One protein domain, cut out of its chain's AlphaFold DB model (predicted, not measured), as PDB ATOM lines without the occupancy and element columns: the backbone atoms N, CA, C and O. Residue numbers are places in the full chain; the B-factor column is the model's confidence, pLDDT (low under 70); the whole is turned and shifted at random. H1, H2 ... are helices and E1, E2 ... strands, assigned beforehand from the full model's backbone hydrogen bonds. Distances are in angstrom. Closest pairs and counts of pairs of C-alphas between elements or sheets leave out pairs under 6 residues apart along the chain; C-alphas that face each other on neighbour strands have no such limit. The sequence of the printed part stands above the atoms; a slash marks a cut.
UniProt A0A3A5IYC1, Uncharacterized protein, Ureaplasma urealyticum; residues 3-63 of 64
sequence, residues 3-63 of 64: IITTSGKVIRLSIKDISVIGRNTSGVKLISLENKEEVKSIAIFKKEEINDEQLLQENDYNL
ATOM      1  N   ILE A   3    -127.191 167.260   8.050       95.06
ATOM      2  CA  ILE A   3    -127.881 168.087   9.039       95.06
ATOM      3  C   ILE A   3    -128.857 167.187   9.786       95.06
ATOM      4  O   ILE A   3    -129.600 166.436   9.158       95.06
ATOM      5  N   ILE A   4    -128.846 167.258  11.114       95.44
ATOM      6  CA  ILE A   4    -129.712 166.468  11.991       95.44
ATOM      7  C   ILE A   4    -130.640 167.428  12.729       95.44
ATOM      8  O   ILE A   4    -130.169 168.392  13.340       95.44
ATOM      9  N   THR A   5    -131.947 167.178  12.678       95.69
ATOM     10  CA  THR A   5    -132.960 167.982  13.379       95.69
ATOM     11  C   THR A   5    -133.299 167.407  14.754       95.69
ATOM     12  O   THR A   5    -133.006 166.248  15.056       95.69
ATOM     13  N   THR A   6    -133.965 168.200  15.595       95.25
ATOM     14  CA  THR A   6    -134.488 167.754  16.902       95.25
ATOM     15  C   THR A   6    -135.512 166.620  16.805       95.25
ATOM     16  O   THR A   6    -135.658 165.855  17.752       95.25
ATOM     17  N   SER A   7    -136.183 166.476  15.662       93.44
ATOM     18  CA  SER A   7    -137.122 165.387  15.371       93.44
ATOM     19  C   SER A   7    -136.458 164.104  14.859       93.44
ATOM     20  O   SER A   7    -137.151 163.125  14.602       93.44
ATOM     21  N   GLY A   8    -135.130 164.093  14.694       91.31
ATOM     22  CA  GLY A   8    -134.386 162.937  14.187       91.31
ATOM     23  C   GLY A   8    -134.334 162.830  12.660       91.31
ATOM     24  O   GLY A   8    -133.851 161.824  12.144       91.31
ATOM     25  N   LYS A   9    -134.780 163.852  11.913       92.81
ATOM     26  CA  LYS A   9    -134.599 163.889  10.454       92.81
ATOM     27  C   LYS A   9    -133.119 164.106  10.137       92.81
ATOM     28  O   LYS A   9    -132.478 164.994  10.704       92.81
ATOM     29  N   VAL A  10    -132.598 163.319   9.197       94.06
ATOM     30  CA  VAL A  10    -131.224 163.430   8.696       94.06
ATOM     31  C   VAL A  10    -131.267 163.880   7.243       94.06
ATOM     32  O   VAL A  10    -131.792 163.181   6.380       94.06
ATOM     33  N   ILE A  11    -130.706 165.054   6.966       93.25
ATOM     34  CA  ILE A  11    -130.733 165.677   5.644       93.25
ATOM     35  C   ILE A  11    -129.317 165.695   5.079       93.25
ATOM     36  O   ILE A  11    -128.411 166.288   5.667       93.25
ATOM     37  N   ARG A  12    -129.118 165.052   3.925       92.50
ATOM     38  CA  ARG A  12    -127.839 165.038   3.206       92.50
ATOM     39  C   ARG A  12    -127.830 166.120   2.137       92.50
ATOM     40  O   ARG A  12    -128.701 166.155   1.280       92.50
ATOM     41  N   LEU A  13    -126.800 166.956   2.169       91.56
ATOM     42  CA  LEU A  13    -126.588 168.030   1.203       91.56
ATOM     43  C   LEU A  13    -125.219 167.874   0.544       91.56
ATOM     44  O   LEU A  13    -124.210 167.600   1.215       91.56
ATOM     45  N   SER A  14    -125.177 168.063  -0.771       91.44
ATOM     46  CA  SER A  14    -123.926 168.220  -1.507       91.44
ATOM     47  C   SER A  14    -123.330 169.589  -1.188       91.44
ATOM     48  O   SER A  14    -124.016 170.602  -1.248       91.44
ATOM     49  N   ILE A  15    -122.037 169.631  -0.859       90.81
ATOM     50  CA  ILE A  15    -121.334 170.902  -0.612       90.81
ATOM     51  C   ILE A  15    -121.245 171.725  -1.900       90.81
ATOM     52  O   ILE A  15    -121.251 172.949  -1.841       90.81
ATOM     53  N   LYS A  16    -121.196 171.055  -3.058       90.50
ATOM     54  CA  LYS A  16    -121.110 171.713  -4.367       90.50
ATOM     55  C   LYS A  16    -122.347 172.558  -4.682       90.50
ATOM     56  O   LYS A  16    -122.245 173.481  -5.478       90.50
ATOM     57  N   ASP A  17    -123.471 172.267  -4.032       87.75
ATOM     58  CA  ASP A  17    -124.750 172.930  -4.286       87.75
ATOM     59  C   ASP A  17    -124.963 174.133  -3.346       87.75
ATOM     60  O   ASP A  17    -125.955 174.849  -3.458       87.75
ATOM     61  N   ILE A  18    -124.043 174.368  -2.400       91.38
ATOM     62  CA  ILE A  18    -124.118 175.483  -1.454       91.38
ATOM     63  C   ILE A  18    -123.499 176.729  -2.090       91.38
ATOM     64  O   ILE A  18    -122.316 176.748  -2.429       91.38
ATOM     65  N   SER A  19    -124.290 177.796  -2.202       93.31
ATOM     66  CA  SER A  19    -123.833 179.073  -2.750       93.31
ATOM     67  C   SER A  19    -122.692 179.681  -1.934       93.31
ATOM     68  O   SER A  19    -122.787 179.834  -0.714       93.31
ATOM     69  N   VAL A  20    -121.640 180.113  -2.631       93.06
ATOM     70  CA  VAL A  20    -120.561 180.912  -2.044       93.06
ATOM     71  C   VAL A  20    -121.023 182.362  -1.949       93.06
ATOM     72  O   VAL A  20    -121.336 182.989  -2.959       93.06
ATOM     73  N   ILE A  21    -121.066 182.898  -0.731       93.31
ATOM     74  CA  ILE A  21    -121.492 184.274  -0.452       93.31
ATOM     75  C   ILE A  21    -120.452 185.001   0.407       93.31
ATOM     76  O   ILE A  21    -119.633 184.380   1.084       93.31
ATOM     77  N   GLY A  22    -120.480 186.336   0.380       93.62
ATOM     78  CA  GLY A  22    -119.558 187.172   1.150       93.62
ATOM     79  C   GLY A  22    -119.770 187.092   2.669       93.62
ATOM     80  O   GLY A  22    -120.841 186.725   3.150       93.62
ATOM     81  N   ARG A  23    -118.753 187.503   3.441       91.19
ATOM     82  CA  ARG A  23    -118.746 187.390   4.915       91.19
ATOM     83  C   ARG A  23    -119.784 188.273   5.621       91.19
ATOM     84  O   ARG A  23    -120.224 187.920   6.705       91.19
ATOM     85  N   ASN A  24    -120.167 189.406   5.029       95.38
ATOM     86  CA  ASN A  24    -121.163 190.327   5.588       95.38
ATOM     87  C   ASN A  24    -122.520 190.152   4.888       95.38
ATOM     88  O   ASN A  24    -122.967 191.029   4.151       95.38
ATOM     89  N   THR A  25    -123.124 188.973   5.039       94.00
ATOM     90  CA  THR A  25    -124.408 188.614   4.421       94.00
ATOM     91  C   THR A  25    -125.257 187.794   5.394       94.00
ATOM     92  O   THR A  25    -124.744 187.248   6.368       94.00
ATOM     93  N   SER A  26    -126.562 187.685   5.136       92.19
ATOM     94  CA  SER A  26    -127.495 186.929   5.988       92.19
ATOM     95  C   SER A  26    -127.474 185.411   5.778       92.19
ATOM     96  O   SER A  26    -128.249 184.707   6.418       92.19
ATOM     97  N   GLY A  27    -126.620 184.880   4.900       91.19
ATOM     98  CA  GLY A  27    -126.665 183.459   4.558       91.19
ATOM     99  C   GLY A  27    -127.583 183.132   3.380       91.19
ATOM    100  O   GLY A  27    -128.268 183.990   2.824       91.19
ATOM    101  N   VAL A  28    -127.604 181.847   3.024       91.50
ATOM    102  CA  VAL A  28    -128.588 181.245   2.117       91.50
ATOM    103  C   VAL A  28    -129.364 180.164   2.860       91.50
ATOM    104  O   VAL A  28    -128.831 179.495   3.748       91.50
ATOM    105  N   LYS A  29    -130.634 179.977   2.502       91.56
ATOM    106  CA  LYS A  29    -131.466 178.927   3.091       91.56
ATOM    107  C   LYS A  29    -131.101 177.576   2.473       91.56
ATOM    108  O   LYS A  29    -131.335 177.367   1.290       91.56
ATOM    109  N   LEU A  30    -130.556 176.666   3.280       91.88
ATOM    110  CA  LEU A  30    -130.196 175.314   2.833       91.88
ATOM    111  C   LEU A  30    -131.370 174.332   2.903       91.88
ATOM    112  O   LEU A  30    -131.527 173.493   2.024       91.88
ATOM    113  N   ILE A  31    -132.180 174.424   3.960       91.44
ATOM    114  CA  ILE A  31    -133.299 173.514   4.224       91.44
ATOM    115  C   ILE A  31    -134.504 174.291   4.752       91.44
ATOM    116  O   ILE A  31    -134.361 175.348   5.374       91.44
ATOM    117  N   SER A  32    -135.699 173.761   4.514       90.75
ATOM    118  CA  SER A  32    -136.910 174.178   5.218       90.75
ATOM    119  C   SER A  32    -137.134 173.237   6.394       90.75
ATOM    120  O   SER A  32    -137.078 172.024   6.223       90.75
ATOM    121  N   LEU A  33    -137.375 173.805   7.570       91.00
ATOM    122  CA  LEU A  33    -137.810 173.065   8.749       91.00
ATOM    123  C   LEU A  33    -139.322 173.223   8.883       91.00
ATOM    124  O   LEU A  33    -139.867 174.272   8.531       91.00
ATOM    125  N   GLU A  34    -139.988 172.182   9.365       89.75
ATOM    126  CA  GLU A  34    -141.425 172.205   9.615       89.75
ATOM    127  C   GLU A  34    -141.685 172.340  11.113       89.75
ATOM    128  O   GLU A  34    -140.882 171.912  11.938       89.75
ATOM    129  N   ASN A  35    -142.848 172.876  11.484       85.94
ATOM    130  CA  ASN A  35    -143.254 172.990  12.887       85.94
ATOM    131  C   ASN A  35    -142.205 173.751  13.733       85.94
ATOM    132  O   ASN A  35    -141.531 174.655  13.248       85.94
ATOM    133  N   LYS A  36    -142.082 173.402  15.019       88.31
ATOM    134  CA  LYS A  36    -141.051 173.910  15.943       88.31
ATOM    135  C   LYS A  36    -139.755 173.080  15.876       88.31
ATOM    136  O   LYS A  36    -139.100 172.883  16.897       88.31
ATOM    137  N   GLU A  37    -139.434 172.503  14.714       92.75
ATOM    138  CA  GLU A  37    -138.177 171.773  14.525       92.75
ATOM    139  C   GLU A  37    -136.996 172.744  14.459       92.75
ATOM    140  O   GLU A  37    -137.079 173.824  13.876       92.75
ATOM    141  N   GLU A  38    -135.866 172.317  15.011       94.00
ATOM    142  CA  GLU A  38    -134.618 173.074  14.991       94.00
ATOM    143  C   GLU A  38    -133.477 172.180  14.505       94.00
ATOM    144  O   GLU A  38    -133.525 170.949  14.619       94.00
ATOM    145  N   VAL A  39    -132.422 172.798  13.965       94.62
ATOM    146  CA  VAL A  39    -131.181 172.085  13.650       94.62
ATOM    147  C   VAL A  39    -130.467 171.752  14.953       94.62
ATOM    148  O   VAL A  39    -130.084 172.645  15.704       94.62
ATOM    149  N   LYS A  40    -130.252 170.460  15.204       96.19
ATOM    150  CA  LYS A  40    -129.542 169.982  16.390       96.19
ATOM    151  C   LYS A  40    -128.042 169.833  16.151       96.19
ATOM    152  O   LYS A  40    -127.262 170.112  17.055       96.19
ATOM    153  N   SER A  41    -127.642 169.363  14.968       95.12
ATOM    154  CA  SER A  41    -126.233 169.129  14.633       95.12
ATOM    155  C   SER A  41    -125.977 169.191  13.126       95.12
ATOM    156  O   SER A  41    -126.877 168.939  12.321       95.12
ATOM    157  N   ILE A  42    -124.738 169.512  12.752       94.62
ATOM    158  CA  ILE A  42    -124.252 169.535  11.372       94.62
ATOM    159  C   ILE A  42    -122.913 168.800  11.320       94.62
ATOM    160  O   ILE A  42    -122.019 169.073  12.117       94.62
ATOM    161  N   ALA A  43    -122.759 167.905  10.347       94.88
ATOM    162  CA  ALA A  43    -121.514 167.203  10.070       94.88
ATOM    163  C   ALA A  43    -121.067 167.449   8.626       94.88
ATOM    164  O   ALA A  43    -121.832 167.289   7.668       94.88
ATOM    165  N   ILE A  44    -119.801 167.811   8.449       92.69
ATOM    166  CA  ILE A  44    -119.175 167.969   7.137       92.69
ATOM    167  C   ILE A  44    -118.095 166.902   7.020       92.69
ATOM    168  O   ILE A  44    -117.220 166.801   7.868       92.69
ATOM    169  N   PHE A  45    -118.169 166.110   5.960       89.69
ATOM    170  CA  PHE A  45    -117.226 165.041   5.669       89.69
ATOM    171  C   PHE A  45    -116.954 165.027   4.172       89.69
ATOM    172  O   PHE A  45    -117.794 165.445   3.362       89.69
ATOM    173  N   LYS A  46    -115.761 164.557   3.815       87.62
ATOM    174  CA  LYS A  46    -115.442 164.254   2.425       87.62
ATOM    175  C   LYS A  46    -116.275 163.051   2.010       87.62
ATOM    176  O   LYS A  46    -116.485 162.134   2.795       87.62
ATOM    177  N   LYS A  47    -116.775 163.075   0.777       78.88
ATOM    178  CA  LYS A  47    -117.302 161.853   0.182       78.88
ATOM    179  C   LYS A  47    -116.094 160.949  -0.034       78.88
ATOM    180  O   LYS A  47    -115.215 161.311  -0.808       78.88
ATOM    181  N   GLU A  48    -116.036 159.844   0.688       78.19
ATOM    182  CA  GLU A  48    -115.106 158.777   0.354       78.19
ATOM    183  C   GLU A  48    -115.593 158.168  -0.962       78.19
ATOM    184  O   GLU A  48    -116.766 157.805  -1.107       78.19
ATOM    185  N   GLU A  49    -114.725 158.187  -1.970       70.19
ATOM    186  CA  GLU A  49    -114.915 157.370  -3.159       70.19
ATOM    187  C   GLU A  49    -114.547 155.962  -2.743       70.19
ATOM    188  O   GLU A  49    -113.377 155.596  -2.706       70.19
ATOM    189  N   ILE A  50    -115.560 155.216  -2.324       68.56
ATOM    190  CA  ILE A  50    -115.380 153.808  -2.050       68.56
ATOM    191  C   ILE A  50    -115.172 153.158  -3.411       68.56
ATOM    192  O   ILE A  50    -116.063 153.220  -4.262       68.56
ATOM    193  N   ASN A  51    -113.975 152.630  -3.648       73.81
ATOM    194  CA  ASN A  51    -113.741 151.853  -4.851       73.81
ATOM    195  C   ASN A  51    -114.460 150.494  -4.690       73.81
ATOM    196  O   ASN A  51    -114.569 149.970  -3.578       73.81
ATOM    197  N   ASP A  52    -114.975 149.924  -5.779       72.56
ATOM    198  CA  ASP A  52    -115.736 148.667  -5.709       72.56
ATOM    199  C   ASP A  52    -114.889 147.494  -5.159       72.56
ATOM    200  O   ASP A  52    -115.414 146.596  -4.505       72.56
ATOM    201  N   GLU A  53    -113.564 147.530  -5.330       69.94
ATOM    202  CA  GLU A  53    -112.610 146.569  -4.752       69.94
ATOM    203  C   GLU A  53    -112.469 146.717  -3.218       69.94
ATOM    204  O   GLU A  53    -112.291 145.719  -2.521       69.94
ATOM    205  N   GLN A  54    -112.604 147.928  -2.663       66.38
ATOM    206  CA  GLN A  54    -112.589 148.215  -1.222       66.38
ATOM    207  C   GLN A  54    -113.865 147.704  -0.543       66.38
ATOM    208  O   GLN A  54    -113.786 147.153   0.554       66.38
ATOM    209  N   LEU A  55    -115.020 147.806  -1.217       66.44
ATOM    210  CA  LEU A  55    -116.287 147.223  -0.743       66.44
ATOM    211  C   LEU A  55    -116.214 145.700  -0.649       66.44
ATOM    212  O   LEU A  55    -116.720 145.119   0.311       66.44
ATOM    213  N   LEU A  56    -115.602 145.046  -1.637       67.44
ATOM    214  CA  LEU A  56    -115.443 143.590  -1.632       67.44
ATOM    215  C   LEU A  56    -114.517 143.138  -0.489       67.44
ATOM    216  O   LEU A  56    -114.854 142.203   0.233       67.44
ATOM    217  N   GLN A  57    -113.413 143.857  -0.250       62.81
ATOM    218  CA  GLN A  57    -112.469 143.535   0.829       62.81
ATOM    219  C   GLN A  57    -113.055 143.714   2.242       62.81
ATOM    220  O   GLN A  57    -112.790 142.881   3.109       62.81
ATOM    221  N   GLU A  58    -113.859 144.752   2.499       59.19
ATOM    222  CA  GLU A  58    -114.494 144.943   3.817       59.19
ATOM    223  C   GLU A  58    -115.560 143.883   4.134       59.19
ATOM    224  O   GLU A  58    -115.716 143.490   5.292       59.19
ATOM    225  N   ASN A  59    -116.289 143.388   3.130       60.81
ATOM    226  CA  ASN A  59    -117.328 142.383   3.353       60.81
ATOM    227  C   ASN A  59    -116.747 140.985   3.638       60.81
ATOM    228  O   ASN A  59    -117.282 140.275   4.489       60.81
ATOM    229  N   ASP A  60    -115.626 140.615   3.013       59.53
ATOM    230  CA  ASP A  60    -114.965 139.323   3.255       59.53
ATOM    231  C   ASP A  60    -114.325 139.220   4.653       59.53
ATOM    232  O   ASP A  60    -114.245 138.127   5.220       59.53
ATOM    233  N   TYR A  61    -113.898 140.340   5.251       57.12
ATOM    234  CA  TYR A  61    -113.368 140.362   6.626       57.12
ATOM    235  C   TYR A  61    -114.454 140.231   7.703       57.12
ATOM    236  O   TYR A  61    -114.150 139.782   8.804       57.12
ATOM    237  N   ASN A  62    -115.704 140.585   7.396       55.88
ATOM    238  CA  ASN A  62    -116.835 140.469   8.323       55.88
ATOM    239  C   ASN A  62    -117.589 139.128   8.197       55.88
ATOM    240  O   ASN A  62    -118.549 138.897   8.932       55.88
ATOM    241  N   LEU A  63    -117.170 138.252   7.271       53.25
ATOM    242  CA  LEU A  63    -117.742 136.917   7.043       53.25
ATOM    243  C   LEU A  63    -116.845 135.766   7.560       53.25
ATOM    244  O   LEU A  63    -117.185 134.597   7.375       53.25
TER     245      LEU A  63
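AT A GLANCE: This is residues 3 to 63 of the 64 residues of an uncharacterized protein of Ureaplasma urealyticum (UniProt A0A3A5IYC1). There is little regular structure: a small sheet of three short strands with a long loop, residues 13 to 38, whose residues 21 to 26 stick out, and an arm, residues 48 to 63, that sticks out far from the sheet and holds helix H1. The printed part has 61 residues, 21 in the named elements E1, E2, E3 and H1, in chain order; the class is mixed. The antiparallel sheet has the order E2, E1, E3. The whole is extended, radius of gyration of the C-alphas 17.2 A, and flat, spanning 49 by 29 by 13 A.

IN THESE COORDINATES: E1, residues 3 to 5, 6.7 A long, begins at C-alpha 3 (-127.881, 168.087, 9.039). E2 is residues 10 to 12, 6.6 A, and E3 residues 39 to 43, 11.4 A. H1, residues 52 to 61, 15.1 A, ends at C-alpha 61 (-113.368, 140.362, 6.626).

HOW THE PARTS SIT: Inner strand E1 forms a hairpin with E2, antiparallel at 158 degrees; N 3 and O 11 are 2.8 A apart, within hydrogen-bond range. E1 and E3 are antiparallel at 157 degrees, with N 4 and O 41 at 2.9 A. H1 is not on the sheet; 5 of its 6 O i to N i+4 pairs are within range.

THE WHOLE: The C-alphas farthest apart, Asn 24 and Leu 63, are 53.5 A apart. The printed part has no cut. The E2 to E3 link is long, 26 residues. Residues 50 and 53 to 63 have pLDDT under 70.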